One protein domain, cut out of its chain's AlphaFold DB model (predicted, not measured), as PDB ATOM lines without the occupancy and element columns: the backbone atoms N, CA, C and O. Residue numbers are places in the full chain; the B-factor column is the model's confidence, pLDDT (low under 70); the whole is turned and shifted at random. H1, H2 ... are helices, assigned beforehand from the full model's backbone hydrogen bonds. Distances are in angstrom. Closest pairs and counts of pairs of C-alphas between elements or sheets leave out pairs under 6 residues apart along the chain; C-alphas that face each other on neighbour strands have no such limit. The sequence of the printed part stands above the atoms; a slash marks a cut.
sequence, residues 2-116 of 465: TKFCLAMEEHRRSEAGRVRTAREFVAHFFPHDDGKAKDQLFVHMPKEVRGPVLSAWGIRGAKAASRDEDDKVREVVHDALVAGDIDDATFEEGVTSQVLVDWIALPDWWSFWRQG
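This is residues 2 to 116 of the 465 residues of an uncharacterized protein of Labilithrix luteola (UniProt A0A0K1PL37). Eight mostly short helices make a compact body, with H2 and H6 near its middle, meeting near their first residues as a corner, H1, H7 and H8 gathered toward one end of the long axis, and H3, H4 and H5 toward the other. The long link from H2 to H3 folds back on itself, residues 32 to 33 pairing antiparallel with residues 36 to 37. The printed part has 115 residues and is all helix, H1 to H8 in order, with no named strand. It is compact, with a radius of gyration of the C-alphas of 13.6 A and spans of 36 by 28 by 22 A.

H1 is residues 2 to 13, 16.6 A long, from C-alpha 2 at (-14.832, 16.887, -33.874). H2 is residues 22 to 29, H3 47 to 56 and H4 62 to 65. H5, residues 70 to 83, is the longest at 19.8 A. H6 is residues 88 to 94, H7 97 to 103 and H8 106 to 115, with C-alpha 115 at (1.459, 9.527, -25.639).

H1 touches H7, closest C-alphas Glu 9 and Ser 97 at 5.9 A, at a steep tilt of 44 degrees, opposite ways. H2 touches H6, closest C-alphas Arg 23 and Asp 88 at 5.2 A, about perpendicular at 74 degrees. H3 touches H4, closest C-alphas Gly 51 and Ala 65 at 4.4 A. H5 is close to H3 but not clearly touching, closest C-alphas Leu 54 and Val 77 at 8.0 A. H8 is close to H2 but not clearly touching, closest C-alphas His 28 and Phe 112 at 6.9 A. H1 and H5 are apart. Every O i to N i+4 pair is within hydrogen-bond range in H1, H2, H5, H6, H7 and H8; H3 has 4 of 6, and H4 is too short for such a pair.

The two C-alphas farthest apart, of Ala 16 and Arg 67, are 38.8 A apart. The printed part has no cut. The link from H2 to H3, 17 residues, is long. The mean pLDDT of the printed part is 96.2, and no printed residue is under 70.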
ATOM      1  N   THR A   2     -15.473  15.563 -34.020       94.38
ATOM      2  CA  THR A   2     -14.832  16.887 -33.874       94.38
ATOM      3  C   THR A   2     -15.110  17.571 -32.530       94.38
ATOM      4  O   THR A   2     -14.177  17.989 -31.861       94.38
ATOM      5  N   LYS A   3     -16.369  17.573 -32.059       97.31
ATOM      6  CA  LYS A   3     -16.743  18.116 -30.734       97.31
ATOM      7  C   LYS A   3     -16.000  17.462 -29.560       97.31
ATOM      8  O   LYS A   3     -15.668  18.143 -28.601       97.31
ATOM      9  N   PHE A   4     -15.750  16.153 -29.636       97.69
ATOM     10  CA  PHE A   4     -14.982  15.425 -28.627       97.69
ATOM     11  C   PHE A   4     -13.519  15.871 -28.650       97.69
ATOM     12  O   PHE A   4     -12.992  16.268 -27.618       97.69
ATOM     13  N   CYS A   5     -12.885  15.863 -29.828       97.44
ATOM     14  CA  CYS A   5     -11.493  16.286 -29.983       97.44
ATOM     15  C   CYS A   5     -11.285  17.735 -29.528       97.44
ATOM     16  O   CYS A   5     -10.344  18.008 -28.794       97.44
ATOM     17  N   LEU A   6     -12.209  18.631 -29.882       97.75
ATOM     18  CA  LEU A   6     -12.186  20.029 -29.461       97.75
ATOM     19  C   LEU A   6     -12.247  20.169 -27.936       97.75
ATOM     20  O   LEU A   6     -11.370  20.790 -27.348       97.75
ATOM     21  N   ALA A   7     -13.225  19.531 -27.287       98.00
ATOM     22  CA  ALA A   7     -13.362  19.579 -25.832       98.00
ATOM     23  C   ALA A   7     -12.129  19.005 -25.108       98.00
ATOM     24  O   ALA A   7     -11.718  19.505 -24.060       98.00
ATOM     25  N   MET A   8     -11.519  17.959 -25.672       97.69
ATOM     26  CA  MET A   8     -10.298  17.369 -25.127       97.69
ATOM     27  C   MET A   8      -9.069  18.245 -25.343       97.69
ATOM     28  O   MET A   8      -8.220  18.307 -24.457       97.69
ATOM     29  N   GLU A   9      -8.975  18.931 -26.478       97.44
ATOM     30  CA  GLU A   9      -7.893  19.868 -26.771       97.44
ATOM     31  C   GLU A   9      -7.981  21.123 -25.893       97.44
ATOM     32  O   GLU A   9      -6.976  21.548 -25.326       97.44
ATOM     33  N   GLU A  10      -9.181  21.666 -25.682       97.12
ATOM     34  CA  GLU A  10      -9.413  22.761 -24.734       97.12
ATOM     35  C   GLU A  10      -9.048  22.351 -23.304       97.12
ATOM     36  O   GLU A  10      -8.321  23.064 -22.608       97.12
ATOM     37  N   HIS A  11      -9.483  21.163 -22.872       96.94
ATOM     38  CA  HIS A  11      -9.115  20.655 -21.555       96.94
ATOM     39  C   HIS A  11      -7.602  20.428 -21.433       96.94
ATOM     40  O   HIS A  11      -7.024  20.781 -20.406       96.94
ATOM     41  N   ARG A  12      -6.942  19.915 -22.481       96.19
ATOM     42  CA  ARG A  12      -5.485  19.701 -22.517       96.19
ATOM     43  C   ARG A  12      -4.703  20.997 -22.295       96.19
ATOM     44  O   ARG A  12      -3.623  20.953 -21.715       96.19
ATOM     45  N   ARG A  13      -5.221  22.135 -22.760       95.12
ATOM     46  CA  ARG A  13      -4.576  23.447 -22.589       95.12
ATOM     47  C   ARG A  13      -4.770  24.038 -21.193       95.12
ATOM     48  O   ARG A  13      -3.985  24.890 -20.794       95.12
ATOM     49  N   SER A  14      -5.763  23.569 -20.435       95.44
ATOM     50  CA  SER A  14      -5.963  23.984 -19.043       95.44
ATOM     51  C   SER A  14      -4.889  23.416 -18.109       95.44
ATOM     52  O   SER A  14      -4.347  22.339 -18.352       95.44
ATOM     53  N   GLU A  15      -4.633  24.097 -16.991       92.44
ATOM     54  CA  GLU A  15      -3.665  23.648 -15.981       92.44
ATOM     55  C   GLU A  15      -4.024  22.266 -15.402       92.44
ATOM     56  O   GLU A  15      -3.166  21.396 -15.267       92.44
ATOM     57  N   ALA A  16      -5.315  22.017 -15.154       91.38
ATOM     58  CA  ALA A  16      -5.804  20.747 -14.613       91.38
ATOM     59  C   ALA A  16      -5.716  19.577 -15.612       91.38
ATOM     60  O   ALA A  16      -5.537  18.423 -15.213       91.38
ATOM     61  N   GLY A  17      -5.878  19.869 -16.904       91.44
ATOM     62  CA  GLY A  17      -5.894  18.875 -17.975       91.44
ATOM     63  C   GLY A  17      -4.580  18.751 -18.738       91.44
ATOM     64  O   GLY A  17      -4.532  18.010 -19.715       91.44
ATOM     65  N   ARG A  18      -3.516  19.451 -18.326       93.31
ATOM     66  CA  ARG A  18      -2.242  19.511 -19.052       93.31
ATOM     67  C   ARG A  18      -1.589  18.130 -19.183       93.31
ATOM     68  O   ARG A  18      -0.976  17.623 -18.250       93.31
ATOM     69  N   VAL A  19      -1.686  17.533 -20.374       91.38
ATOM     70  CA  VAL A  19      -1.101  16.207 -20.685       91.38
ATOM     71  C   VAL A  19       0.321  16.309 -21.261       91.38
ATOM     72  O   VAL A  19       1.148  15.413 -21.077       91.38
ATOM     73  N   ARG A  20       0.593  17.405 -21.979       94.00
ATOM     74  CA  ARG A  20       1.842  17.692 -22.702       94.00
ATOM     75  C   ARG A  20       2.152  19.174 -22.629       94.00
ATOM     76  O   ARG A  20       1.240  19.979 -22.793       94.00
ATOM     77  N   THR A  21       3.406  19.530 -22.406       95.62
ATOM     78  CA  THR A  21       3.928  20.910 -22.397       95.62
ATOM     79  C   THR A  21       3.941  21.535 -23.796       95.62
ATOM     80  O   THR A  21       3.804  20.823 -24.790       95.62
ATOM     81  N   ALA A  22       4.078  22.862 -23.877       96.56
ATOM     82  CA  ALA A  22       4.057  23.582 -25.151       96.56
ATOM     83  C   ALA A  22       5.252  23.160 -26.016       96.56
ATOM     84  O   ALA A  22       5.117  22.867 -27.199       96.56
ATOM     85  N   ARG A  23       6.400  22.943 -25.372       96.94
ATOM     86  CA  ARG A  23       7.591  22.365 -25.995       96.94
ATOM     87  C   ARG A  23       7.340  21.000 -26.631       96.94
ATOM     88  O   ARG A  23       7.816  20.725 -27.724       96.94
ATOM     89  N   GLU A  24       6.602  20.121 -25.955       96.94
ATOM     90  CA  GLU A  24       6.256  18.809 -26.517       96.94
ATOM     91  C   GLU A  24       5.257  18.925 -27.674       96.94
ATOM     92  O   GLU A  24       5.300  18.106 -28.588       96.94
ATOM     93  N   PHE A  25       4.381  19.936 -27.650       97.44
ATOM     94  CA  PHE A  25       3.484  20.260 -28.761       97.44
ATOM     95  C   PHE A  25       4.280  20.674 -30.003       97.44
ATOM     96  O   PHE A  25       4.110  20.072 -31.064       97.44
ATOM     97  N   VAL A  26       5.213  21.622 -29.853       97.44
ATOM     98  CA  VAL A  26       6.114  22.048 -30.934       97.44
ATOM     99  C   VAL A  26       6.957  20.875 -31.423       97.44
ATOM    100  O   VAL A  26       6.981  20.599 -32.615       97.44
ATOM    101  N   ALA A  27       7.575  20.106 -30.525       97.06
ATOM    102  CA  ALA A  27       8.398  18.959 -30.908       97.06
ATOM    103  C   ALA A  27       7.620  17.874 -31.675       97.06
ATOM    104  O   ALA A  27       8.204  17.154 -32.481       97.06
ATOM    105  N   HIS A  28       6.314  17.735 -31.431       97.00
ATOM    106  CA  HIS A  28       5.488  16.755 -32.129       97.00
ATOM    107  C   HIS A  28       5.022  17.254 -33.501       97.00
ATOM    108  O   HIS A  28       5.197  16.554 -34.499       97.00
ATOM    109  N   PHE A  29       4.453  18.461 -33.564       97.12
ATOM    110  CA  PHE A  29       3.826  18.995 -34.780       97.12
ATOM    111  C   PHE A  29       4.780  19.784 -35.679       97.12
ATOM    112  O   PHE A  29       4.551  19.909 -36.881       97.12
ATOM    113  N   PHE A  30       5.869  20.285 -35.112       97.19
ATOM    114  CA  PHE A  30       6.897  21.042 -35.809       97.19
ATOM    115  C   PHE A  30       8.304  20.685 -35.286       97.19
ATOM    116  O   PHE A  30       9.021  21.543 -34.757       97.19
ATOM    117  N   PRO A  31       8.718  19.401 -35.373       97.25
ATOM    118  CA  PRO A  31      10.061  19.001 -34.980       97.25
ATOM    119  C   PRO A  31      11.089  19.771 -35.806       97.25
ATOM    120  O   PRO A  31      11.056  19.760 -37.043       97.25
ATOM    121  N   HIS A  32      11.999  20.430 -35.101       96.44
ATOM    122  CA  HIS A  32      13.031  21.263 -35.685       96.44
ATOM    123  C   HIS A  32      14.356  21.098 -34.940       96.44
ATOM    124  O   HIS A  32      14.385  20.838 -33.740       96.44
ATOM    125  N   ASP A  33      15.429  21.274 -35.698       95.25
ATOM    126  CA  ASP A  33      16.817  21.387 -35.265       95.25
ATOM    127  C   ASP A  33      17.374  22.730 -35.778       95.25
ATOM    128  O   ASP A  33      16.712  23.429 -36.547       95.25
ATOM    129  N   ASP A  34      18.627  23.067 -35.463       92.94
ATOM    130  CA  ASP A  34      19.257  24.337 -35.880       92.94
ATOM    131  C   ASP A  34      19.282  24.566 -37.406       92.94
ATOM    132  O   ASP A  34      19.408  25.697 -37.865       92.94
ATOM    133  N   GLY A  35      19.181  23.505 -38.217       93.69
ATOM    134  CA  GLY A  35      19.283  23.601 -39.679       93.69
ATOM    135  C   GLY A  35      18.114  23.024 -40.473       93.69
ATOM    136  O   GLY A  35      18.114  23.132 -41.701       93.69
ATOM    137  N   LYS A  36      17.158  22.348 -39.827       95.06
ATOM    138  CA  LYS A  36      16.043  21.679 -40.513       95.06
ATOM    139  C   LYS A  36      14.800  21.694 -39.644       95.06
ATOM    140  O   LYS A  36      14.884  21.466 -38.447       95.06
ATOM    141  N   ALA A  37      13.648  21.831 -40.282       97.06
ATOM    142  CA  ALA A  37      12.352  21.609 -39.662       97.06
ATOM    143  C   ALA A  37      11.509  20.679 -40.531       97.06
ATOM    144  O   ALA A  37      11.672  20.633 -41.756       97.06
ATOM    145  N   LYS A  38      10.590  19.947 -39.903       97.12
ATOM    146  CA  LYS A  38       9.524  19.220 -40.590       97.12
ATOM    147  C   LYS A  38       8.191  19.777 -40.119       97.12
ATOM    148  O   LYS A  38       7.858  19.693 -38.944       97.12
ATOM    149  N   ASP A  39       7.426  20.293 -41.067       96.44
ATOM    150  CA  ASP A  39       6.080  20.782 -40.817       96.44
ATOM    151  C   ASP A  39       5.071  19.629 -40.895       96.44
ATOM    152  O   ASP A  39       4.975  18.954 -41.921       96.44
ATOM    153  N   GLN A  40       4.358  19.383 -39.798       95.56
ATOM    154  CA  GLN A  40       3.245  18.428 -39.723       95.56
ATOM    155  C   GLN A  40       1.920  19.132 -39.398       95.56
ATOM    156  O   GLN A  40       0.910  18.471 -39.174       95.56
ATOM    157  N   LEU A  41       1.922  20.468 -39.349       95.62
ATOM    158  CA  LEU A  41       0.788  21.272 -38.916       95.62
ATOM    159  C   LEU A  41       0.242  22.132 -40.055       95.62
ATOM    160  O   LEU A  41      -0.919  21.986 -40.433       95.62
ATOM    161  N   PHE A  42       1.068  23.010 -40.628       96.69
ATOM    162  CA  PHE A  42       0.617  23.985 -41.625       96.69
ATOM    163  C   PHE A  42       0.451  23.391 -43.019       96.69
ATOM    164  O   PHE A  42      -0.324  23.930 -43.808       96.69
ATOM    165  N   VAL A  43       1.106  22.262 -43.300       95.69
ATOM    166  CA  VAL A  43       0.925  21.475 -44.531       95.69
ATOM    167  C   VAL A  43      -0.529  21.034 -44.746       95.69
ATOM    168  O   VAL A  43      -0.962  20.826 -45.875       95.69
ATOM    169  N   HIS A  44      -1.314  20.922 -43.670       95.12
ATOM    170  CA  HIS A  44      -2.732  20.575 -43.750       95.12
ATOM    171  C   HIS A  44      -3.664  21.796 -43.726       95.12
ATOM    172  O   HIS A  44      -4.865  21.654 -43.944       95.12
ATOM    173  N   MET A  45      -3.130  22.996 -43.480       96.25
ATOM    174  CA  MET A  45      -3.911  24.228 -43.383       96.25
ATOM    175  C   MET A  45      -3.888  24.999 -44.706       96.25
ATOM    176  O   MET A  45      -2.810  25.267 -45.249       96.25
ATOM    177  N   PRO A  46      -5.046  25.455 -45.209       96.94
ATOM    178  CA  PRO A  46      -5.089  26.308 -46.381       96.94
ATOM    179  C   PRO A  46      -4.500  27.688 -46.057       96.94
ATOM    180  O   PRO A  46      -4.407  28.111 -44.895       96.94
ATOM    181  N   LYS A  47      -4.101  28.413 -47.105       96.44
ATOM    182  CA  LYS A  47      -3.390  29.700 -46.998       96.44
ATOM    183  C   LYS A  47      -4.189  30.746 -46.220       96.44
ATOM    184  O   LYS A  47      -3.617  31.545 -45.481       96.44
ATOM    185  N   GLU A  48      -5.508  30.696 -46.341       96.00
ATOM    186  CA  GLU A  48      -6.465  31.585 -45.687       96.00
ATOM    187  C   GLU A  48      -6.522  31.376 -44.171       96.00
ATOM    188  O   GLU A  48      -6.878  32.300 -43.445       96.00
ATOM    189  N   VAL A  49      -6.156  30.184 -43.689       97.12
ATOM    190  CA  VAL A  49      -6.168  29.838 -42.263       97.12
ATOM    191  C   VAL A  49      -4.800  30.063 -41.635       97.12
ATOM    192  O   VAL A  49      -4.706  30.695 -40.585       97.12
ATOM    193  N   ARG A  50      -3.719  29.610 -42.285       95.88
ATOM    194  CA  ARG A  50      -2.361  29.806 -41.747       95.88
ATOM    195  C   ARG A  50      -1.887  31.255 -41.840       95.88
ATOM    196  O   ARG A  50      -1.159  31.710 -40.965       95.88
ATOM    197  N   GLY A  51      -2.317  32.004 -42.857       96.44
ATOM    198  CA  GLY A  51      -1.918  33.400 -43.054       96.44
ATOM    199  C   GLY A  51      -2.196  34.294 -41.835       96.44
ATOM    200  O   GLY A  51      -1.275  34.961 -41.360       96.44
ATOM    201  N   PRO A  52      -3.428  34.291 -41.290       97.44
ATOM    202  CA  PRO A  52      -3.758  34.978 -40.044       97.44
ATOM    203  C   PRO A  52      -2.920  34.541 -38.839       97.44
ATOM    204  O   PRO A  52      -2.514  35.407 -38.071       97.44
ATOM    205  N   VAL A  53      -2.608  33.246 -38.695       97.19
ATOM    206  CA  VAL A  53      -1.775  32.732 -37.587       97.19
ATOM    207  C   VAL A  53      -0.360  33.316 -37.661       97.19
ATOM    208  O   VAL A  53       0.099  33.950 -36.715       97.19
ATOM    209  N   LEU A  54       0.293  33.213 -38.824       97.56
ATOM    210  CA  LEU A  54       1.641  33.763 -39.038       97.56
ATOM    211  C   LEU A  54       1.672  35.292 -38.891       97.56
ATOM    212  O   LEU A  54       2.663  35.863 -38.439       97.56
ATOM    213  N   SER A  55       0.589  35.967 -39.287       97.19
ATOM    214  CA  SER A  55       0.477  37.417 -39.144       97.19
ATOM    215  C   SER A  55       0.235  37.858 -37.707       97.19
ATOM    216  O   SER A  55       0.728  38.920 -37.333       97.19
ATOM    217  N   ALA A  56      -0.510  37.084 -36.918       97.25
ATOM    218  CA  ALA A  56      -0.751  37.369 -35.506       97.25
ATOM    219  C   ALA A  56       0.537  37.254 -34.682       97.25
ATOM    220  O   ALA A  56       0.748  38.043 -33.766       97.25
ATOM    221  N   TRP A  57       1.433  36.342 -35.064       97.31
ATOM    222  CA  TRP A  57       2.770  36.229 -34.480       97.31
ATOM    223  C   TRP A  57       3.743  37.336 -34.894       97.31
ATOM    224  O   TRP A  57       4.839  37.417 -34.356       97.31
ATOM    225  N   GLY A  58       3.395  38.175 -35.872       96.94
ATOM    226  CA  GLY A  58       4.265  39.258 -36.338       96.94
ATOM    227  C   GLY A  58       5.459  38.815 -37.194       96.94
ATOM    228  O   GLY A  58       6.182  39.668 -37.701       96.94
ATOM    229  N   ILE A  59       5.632  37.513 -37.444       96.88
ATOM    230  CA  ILE A  59       6.733  36.977 -38.265       96.88
ATOM    231  C   ILE A  59       6.544  37.251 -39.760       96.88
ATOM    232  O   ILE A  59       7.503  37.268 -40.534       96.88
ATOM    233  N   ARG A  60       5.298  37.488 -40.198       95.88
ATOM    234  CA  ARG A  60       4.961  37.872 -41.577       95.88
ATOM    235  C   ARG A  60       3.847  38.901 -41.618       95.88
ATOM    236  O   ARG A  60       2.917  38.865 -40.829       95.88
ATOM    237  N   GLY A  61       3.873  39.782 -42.615       96.62
ATOM    238  CA  GLY A  61       2.723  40.642 -42.898       96.62
ATOM    239  C   GLY A  61       1.564  39.844 -43.506       96.62
ATOM    240  O   GLY A  61       1.797  38.996 -44.366       96.62
ATOM    241  N   ALA A  62       0.317  40.169 -43.147       94.12
ATOM    242  CA  ALA A  62      -0.896  39.465 -43.592       94.12
ATOM    243  C   ALA A  62      -0.947  39.155 -45.105       94.12
ATOM    244  O   ALA A  62      -1.286  38.046 -45.517       94.12
ATOM    245  N   LYS A  63      -0.549  40.114 -45.956       95.06
ATOM    246  CA  LYS A  63      -0.517  39.926 -47.419       95.06
ATOM    247  C   LYS A  63       0.541  38.916 -47.869       95.06
ATOM    248  O   LYS A  63       0.283  38.164 -48.802       95.06
ATOM    249  N   ALA A  64       1.718  38.919 -47.245       95.44
ATOM    250  CA  ALA A  64       2.786  37.972 -47.559       95.44
ATOM    251  C   ALA A  64       2.425  36.572 -47.050       95.44
ATOM    252  O   ALA A  64       2.466  35.620 -47.820       95.44
ATOM    253  N   ALA A  65       1.934  36.481 -45.811       94.19
ATOM    254  CA  ALA A  65       1.536  35.226 -45.179       94.19
ATOM    255  C   ALA A  65       0.476  34.459 -45.994       94.19
ATOM    256  O   ALA A  65       0.572  33.249 -46.155       94.19
ATOM    257  N   SER A  66      -0.494  35.168 -46.588       94.00
ATOM    258  CA  SER A  66      -1.518  34.558 -47.459       94.00
ATOM    259  C   SER A  66      -0.993  34.022 -48.800       94.00
ATOM    260  O   SER A  66      -1.695  33.288 -49.490       94.00
ATOM    261  N   ARG A  67       0.220  34.415 -49.210       95.69
ATOM    262  CA  ARG A  67       0.835  34.028 -50.491       95.69
ATOM    263  C   ARG A  67       1.938  32.990 -50.333       95.69
ATOM    264  O   ARG A  67       2.310  32.382 -51.330       95.69
ATOM    265  N   ASP A  68       2.450  32.807 -49.120       96.31
ATOM    266  CA  ASP A  68       3.543  31.885 -48.843       96.31
ATOM    267  C   ASP A  68       3.097  30.424 -49.094       96.31
ATOM    268  O   ASP A  68       2.030  29.968 -48.656       96.31
ATOM    269  N   GLU A  69       3.922  29.686 -49.840       97.25
ATOM    270  CA  GLU A  69       3.787  28.237 -50.037       97.25
ATOM    271  C   GLU A  69       4.270  27.470 -48.797       97.25
ATOM    272  O   GLU A  69       4.962  28.032 -47.950       97.25
ATOM    273  N   ASP A  70       3.932  26.185 -48.698       96.38
ATOM    274  CA  ASP A  70       4.190  25.345 -47.516       96.38
ATOM    275  C   ASP A  70       5.673  25.338 -47.122       96.38
ATOM    276  O   ASP A  70       6.017  25.522 -45.956       96.38
ATOM    277  N   ASP A  71       6.568  25.223 -48.108       97.19
ATOM    278  CA  ASP A  71       8.012  25.275 -47.876       97.19
ATOM    279  C   ASP A  71       8.459  26.618 -47.294       97.19
ATOM    280  O   ASP A  71       9.340  26.647 -46.432       97.19
ATOM    281  N   LYS A  72       7.836  27.723 -47.729       97.44
ATOM    282  CA  LYS A  72       8.174  29.055 -47.227       97.44
ATOM    283  C   LYS A  72       7.603  29.291 -45.836       97.44
ATOM    284  O   LYS A  72       8.288  29.873 -45.003       97.44
ATOM    285  N   VAL A  73       6.389  28.814 -45.568       97.69
ATOM    286  CA  VAL A  73       5.806  28.841 -44.220       97.69
ATOM    287  C   VAL A  73       6.694  28.066 -43.251       97.69
ATOM    288  O   VAL A  73       7.057  28.604 -42.209       97.69
ATOM    289  N   ARG A  74       7.127  26.857 -43.624       97.81
ATOM    290  CA  ARG A  74       8.048  26.046 -42.820       97.81
ATOM    291  C   ARG A  74       9.361  26.774 -42.527       97.81
ATOM    292  O   ARG A  74       9.790  26.782 -41.383       97.81
ATOM    293  N   GLU A  75       9.996  27.366 -43.538       97.88
ATOM    294  CA  GLU A  75      11.254  28.115 -43.376       97.88
ATOM    295  C   GLU A  75      11.080  29.296 -42.413       97.88
ATOM    296  O   GLU A  75      11.834  29.438 -41.464       97.88
ATOM    297  N   VAL A  76      10.033  30.099 -42.598       97.88
ATOM    298  CA  VAL A  76       9.804  31.301 -41.785       97.88
ATOM    299  C   VAL A  76       9.464  30.955 -40.333       97.88
ATOM    300  O   VAL A  76       9.920  31.634 -39.418       97.88
ATOM    301  N   VAL A  77       8.655  29.918 -40.108       97.94
ATOM    302  CA  VAL A  77       8.328  29.449 -38.753       97.94
ATOM    303  C   VAL A  77       9.568  28.869 -38.072       97.94
ATOM    304  O   VAL A  77       9.786  29.120 -36.890       97.94
ATOM    305  N   HIS A  78      10.397  28.126 -38.810       98.19
ATOM    306  CA  HIS A  78      11.675  27.613 -38.314       98.19
ATOM    307  C   HIS A  78      12.623  28.744 -37.912       98.19
ATOM    308  O   HIS A  78      13.096  28.744 -36.778       98.19
ATOM    309  N   ASP A  79      12.825  29.731 -38.787       98.00
ATOM    310  CA  ASP A  79      13.666  30.900 -38.514       98.00
ATOM    311  C   ASP A  79      13.190  31.649 -37.262       98.00
ATOM    312  O   ASP A  79      14.002  31.993 -36.408       98.00
ATOM    313  N   ALA A  80      11.877  31.854 -37.117       97.94
ATOM    314  CA  ALA A  80      11.300  32.545 -35.967       97.94
ATOM    315  C   ALA A  80      11.497  31.791 -34.641       97.94
ATOM    316  O   ALA A  80      11.784  32.415 -33.619       97.94
ATOM    317  N   LEU A  81      11.371  30.458 -34.648       97.31
ATOM    318  CA  LEU A  81      11.622  29.621 -33.469       97.31
ATOM    319  C   LEU A  81      13.111  29.627 -33.085       97.31
ATOM    320  O   LEU A  81      13.442  29.755 -31.909       97.31
ATOM    321  N   VAL A  82      14.019  29.540 -34.066       97.50
ATOM    322  CA  VAL A  82      15.475  29.571 -33.827       97.50
ATOM    323  C   VAL A  82      15.945  30.956 -33.375       97.50
ATOM    324  O   VAL A  82      16.810  31.062 -32.506       97.50
ATOM    325  N   ALA A  83      15.372  32.023 -33.937       97.25
ATOM    326  CA  ALA A  83      15.658  33.401 -33.543       97.25
ATOM    327  C   ALA A  83      15.082  33.762 -32.163       97.25
ATOM    328  O   ALA A  83      15.542  34.723 -31.546       97.25
ATOM    329  N   GLY A  84      14.106  32.992 -31.669       96.81
ATOM    330  CA  GLY A  84      13.382  33.284 -30.434       96.81
ATOM    331  C   GLY A  84      12.335  34.393 -30.580       96.81
ATOM    332  O   GLY A  84      11.912  34.957 -29.574       96.81
ATOM    333  N   ASP A  85      11.914  34.705 -31.811       97.44
ATOM    334  CA  ASP A  85      10.813  35.639 -32.089       97.44
ATOM    335  C   ASP A  85       9.461  35.054 -31.650       97.44
ATOM    336  O   ASP A  85       8.535  35.785 -31.299       97.44
ATOM    337  N   ILE A  86       9.352  33.722 -31.667       97.75
ATOM    338  CA  ILE A  86       8.222  32.949 -31.152       97.75
ATOM    339  C   ILE A  86       8.780  31.921 -30.170       97.75
ATOM    340  O   ILE A  86       9.702  31.181 -30.507       97.75
ATOM    341  N   ASP A  87       8.203  31.844 -28.974       97.50
ATOM    342  CA  ASP A  87       8.485  30.771 -28.023       97.50
ATOM    343  C   ASP A  87       7.463  29.625 -28.129       97.50
ATOM    344  O   ASP A  87       6.436  29.717 -28.809       97.50
ATOM    345  N   ASP A  88       7.736  28.514 -27.439       97.50
ATOM    346  CA  ASP A  88       6.884  27.323 -27.495       97.50
ATOM    347  C   ASP A  88       5.423  27.616 -27.097       97.50
ATOM    348  O   ASP A  88       4.490  27.037 -27.661       97.50
ATOM    349  N   ALA A  89       5.219  28.509 -26.122       97.19
ATOM    350  CA  ALA A  89       3.898  28.889 -25.627       97.19
ATOM    351  C   ALA A  89       3.133  29.727 -26.660       97.19
ATOM    352  O   ALA A  89       2.000  29.387 -26.998       97.19
ATOM    353  N   THR A  90       3.772  30.747 -27.235       97.50
ATOM    354  CA  THR A  90       3.196  31.592 -28.291       97.50
ATOM    355  C   THR A  90       2.839  30.768 -29.531       97.50
ATOM    356  O   THR A  90       1.804  31.010 -30.164       97.50
ATOM    357  N   PHE A  91       3.654  29.758 -29.860       97.88
ATOM    358  CA  PHE A  91       3.357  28.814 -30.937       97.88
ATOM    359  C   PHE A  91       2.083  28.005 -30.652       97.88
ATOM    360  O   PHE A  91       1.186  27.924 -31.493       97.88
ATOM    361  N   GLU A  92       1.974  27.406 -29.464       97.31
ATOM    362  CA  GLU A  92       0.797  26.618 -29.081       97.31
ATOM    363  C   GLU A  92      -0.477  27.476 -28.979       97.31
ATOM    364  O   GLU A  92      -1.550  27.057 -29.425       97.31
ATOM    365  N   GLU A  93      -0.382  28.675 -28.405       96.12
ATOM    366  CA  GLU A  93      -1.513  29.586 -28.206       96.12
ATOM    367  C   GLU A  93      -2.016  30.191 -29.517       96.12
ATOM    368  O   GLU A  93      -3.228  30.277 -29.727       96.12
ATOM    369  N   GLY A  94      -1.108  30.548 -30.432       96.12
ATOM    370  CA  GLY A  94      -1.481  31.102 -31.736       96.12
ATOM    371  C   GLY A  94      -2.229  30.115 -32.627       96.12
ATOM    372  O   GLY A  94      -3.085  30.508 -33.422       96.12
ATOM    373  N   VAL A  95      -1.970  28.817 -32.463       97.12
ATOM    374  CA  VAL A  95      -2.745  27.761 -33.116       97.12
ATOM    375  C   VAL A  95      -3.921  27.407 -32.215       97.12
ATOM    376  O   VAL A  95      -3.802  26.573 -31.322       97.12
ATOM    377  N   THR A  96      -5.075  28.038 -32.435       96.81
ATOM    378  CA  THR A  96      -6.273  27.789 -31.611       96.81
ATOM    379  C   THR A  96      -6.700  26.314 -31.624       96.81
ATOM    380  O   THR A  96      -6.471  25.595 -32.599       96.81
ATOM    381  N   SER A  97      -7.379  25.869 -30.562       97.12
ATOM    382  CA  SER A  97      -7.921  24.505 -30.444       97.12
ATOM    383  C   SER A  97      -8.775  24.112 -31.655       97.12
ATOM    384  O   SER A  97      -8.662  22.999 -32.162       97.12
ATOM    385  N   GLN A  98      -9.594  25.051 -32.139       97.06
ATOM    386  CA  GLN A  98     -10.460  24.862 -33.299       97.06
ATOM    387  C   GLN A  98      -9.645  24.655 -34.578       97.06
ATOM    388  O   GLN A  98      -9.854  23.674 -35.284       97.06
ATOM    389  N   VAL A  99      -8.675  25.538 -34.840       96.94
ATOM    390  CA  VAL A  99      -7.800  25.439 -36.019       96.94
ATOM    391  C   VAL A  99      -7.010  24.134 -36.000       96.94
ATOM    392  O   VAL A  99      -6.896  23.476 -37.029       96.94
ATOM    393  N   LEU A 100      -6.500  23.718 -34.840       97.00
ATOM    394  CA  LEU A 100      -5.800  22.444 -34.732       97.00
ATOM    395  C   LEU A 100      -6.713  21.274 -35.122       97.00
ATOM    396  O   LEU A 100      -6.355  20.496 -35.996       97.00
ATOM    397  N   VAL A 101      -7.890  21.162 -34.499       97.38
ATOM    398  CA  VAL A 101      -8.790  20.007 -34.671       97.38
ATOM    399  C   VAL A 101      -9.440  19.956 -36.058       97.38
ATOM    400  O   VAL A 101      -9.704  18.861 -36.552       97.38
ATOM    401  N   ASP A 102      -9.694  21.103 -36.688       96.81
ATOM    402  CA  ASP A 102     -10.317  21.154 -38.015       96.81
ATOM    403  C   ASP A 102      -9.364  20.738 -39.140       96.81
ATOM    404  O   ASP A 102      -9.812  20.174 -40.138       96.81
ATOM    405  N   TRP A 103      -8.067  21.020 -38.990       96.38
ATOM    406  CA  TRP A 103      -7.101  20.862 -40.079       96.38
ATOM    407  C   TRP A 103      -6.131  19.705 -39.887       96.38
ATOM    408  O   TRP A 103      -5.634  19.173 -40.875       96.38
ATOM    409  N   ILE A 104      -5.859  19.277 -38.654       95.50
ATOM    410  CA  ILE A 104      -4.918  18.182 -38.437       95.50
ATOM    411  C   ILE A 104      -5.553  16.808 -38.642       95.50
ATOM    412  O   ILE A 104      -6.738  16.591 -38.377       95.50
ATOM    413  N   ALA A 105      -4.736  15.836 -39.045       93.38
ATOM    414  CA  ALA A 105      -5.139  14.441 -39.012       93.38
ATOM    415  C   ALA A 105      -5.480  14.039 -37.566       93.38
ATOM    416  O   ALA A 105      -4.618  13.991 -36.686       93.38
ATOM    417  N   LEU A 106      -6.755  13.729 -37.314       94.31
ATOM    418  CA  LEU A 106      -7.231  13.344 -35.982       94.31
ATOM    419  C   LEU A 106      -6.455  12.169 -35.355       94.31
ATOM    420  O   LEU A 106      -6.273  12.198 -34.137       94.31
ATOM    421  N   PRO A 107      -5.966  11.166 -36.118       94.12
ATOM    422  CA  PRO A 107      -5.108  10.130 -35.553       94.12
ATOM    423  C   PRO A 107      -3.770  10.640 -35.019       94.12
ATOM    424  O   PRO A 107      -3.307  10.161 -33.984       94.12
ATOM    425  N   ASP A 108      -3.174  11.636 -35.674       94.25
ATOM    426  CA  ASP A 108      -1.913  12.234 -35.231       94.25
ATOM    427  C   ASP A 108      -2.140  13.067 -33.969       94.25
ATOM    428  O   ASP A 108      -1.421  12.906 -32.981       94.25
ATOM    429  N   TRP A 109      -3.220  13.858 -33.931       95.88
ATOM    430  CA  TRP A 109      -3.639  14.550 -32.708       95.88
ATOM    431  C   TRP A 109      -3.916  13.576 -31.555       95.88
ATOM    432  O   TRP A 109      -3.477  13.803 -30.426       95.88
ATOM    433  N   TRP A 110      -4.604  12.465 -31.828       96.12
ATOM    434  CA  TRP A 110      -4.865  11.446 -30.815       96.12
ATOM    435  C   TRP A 110      -3.569  10.814 -30.311       96.12
ATOM    436  O   TRP A 110      -3.397  10.655 -29.105       96.12
ATOM    437  N   SER A 111      -2.641  10.489 -31.211       94.81
ATOM    438  CA  SER A 111      -1.323   9.952 -30.872       94.81
ATOM    439  C   SER A 111      -0.545  10.920 -29.977       94.81
ATOM    440  O   SER A 111      -0.069  10.526 -28.909       94.81
ATOM    441  N   PHE A 112      -0.504  12.204 -30.339       95.62
ATOM    442  CA  PHE A 112       0.085  13.261 -29.519       95.62
ATOM    443  C   PHE A 112      -0.513  13.305 -28.106       95.62
ATOM    444  O   PHE A 112       0.217  13.232 -27.108       95.62
ATOM    445  N   TRP A 113      -1.845  13.384 -28.026       95.69
ATOM    446  CA  TRP A 113      -2.582  13.469 -26.769       95.69
ATOM    447  C   TRP A 113      -2.366  12.213 -25.911       95.69
ATOM    448  O   TRP A 113      -2.057  12.306 -24.723       95.69
ATOM    449  N   ARG A 114      -2.446  11.024 -26.519       94.94
ATOM    450  CA  ARG A 114      -2.380   9.726 -25.837       94.94
ATOM    451  C   ARG A 114      -0.984   9.360 -25.336       94.94
ATOM    452  O   ARG A 114      -0.882   8.651 -24.332       94.94
ATOM    453  N   GLN A 115       0.071   9.804 -26.021       93.75
ATOM    454  CA  GLN A 115       1.459   9.527 -25.639       93.75
ATOM    455  C   GLN A 115       1.931  10.343 -24.425       93.75
ATOM    456  O   GLN A 115       2.990  10.048 -23.870       93.75
ATOM    457  N   GLY A 116       1.209  11.395 -24.036       90.44
ATOM    458  CA  GLY A 116       1.594  12.205 -22.882       90.44
ATOM    459  C   GLY A 116       1.256  11.576 -21.537       90.44
ATOM    460  O   GLY A 116       0.701  10.478 -21.441       90.44
TER     461      GLY A 116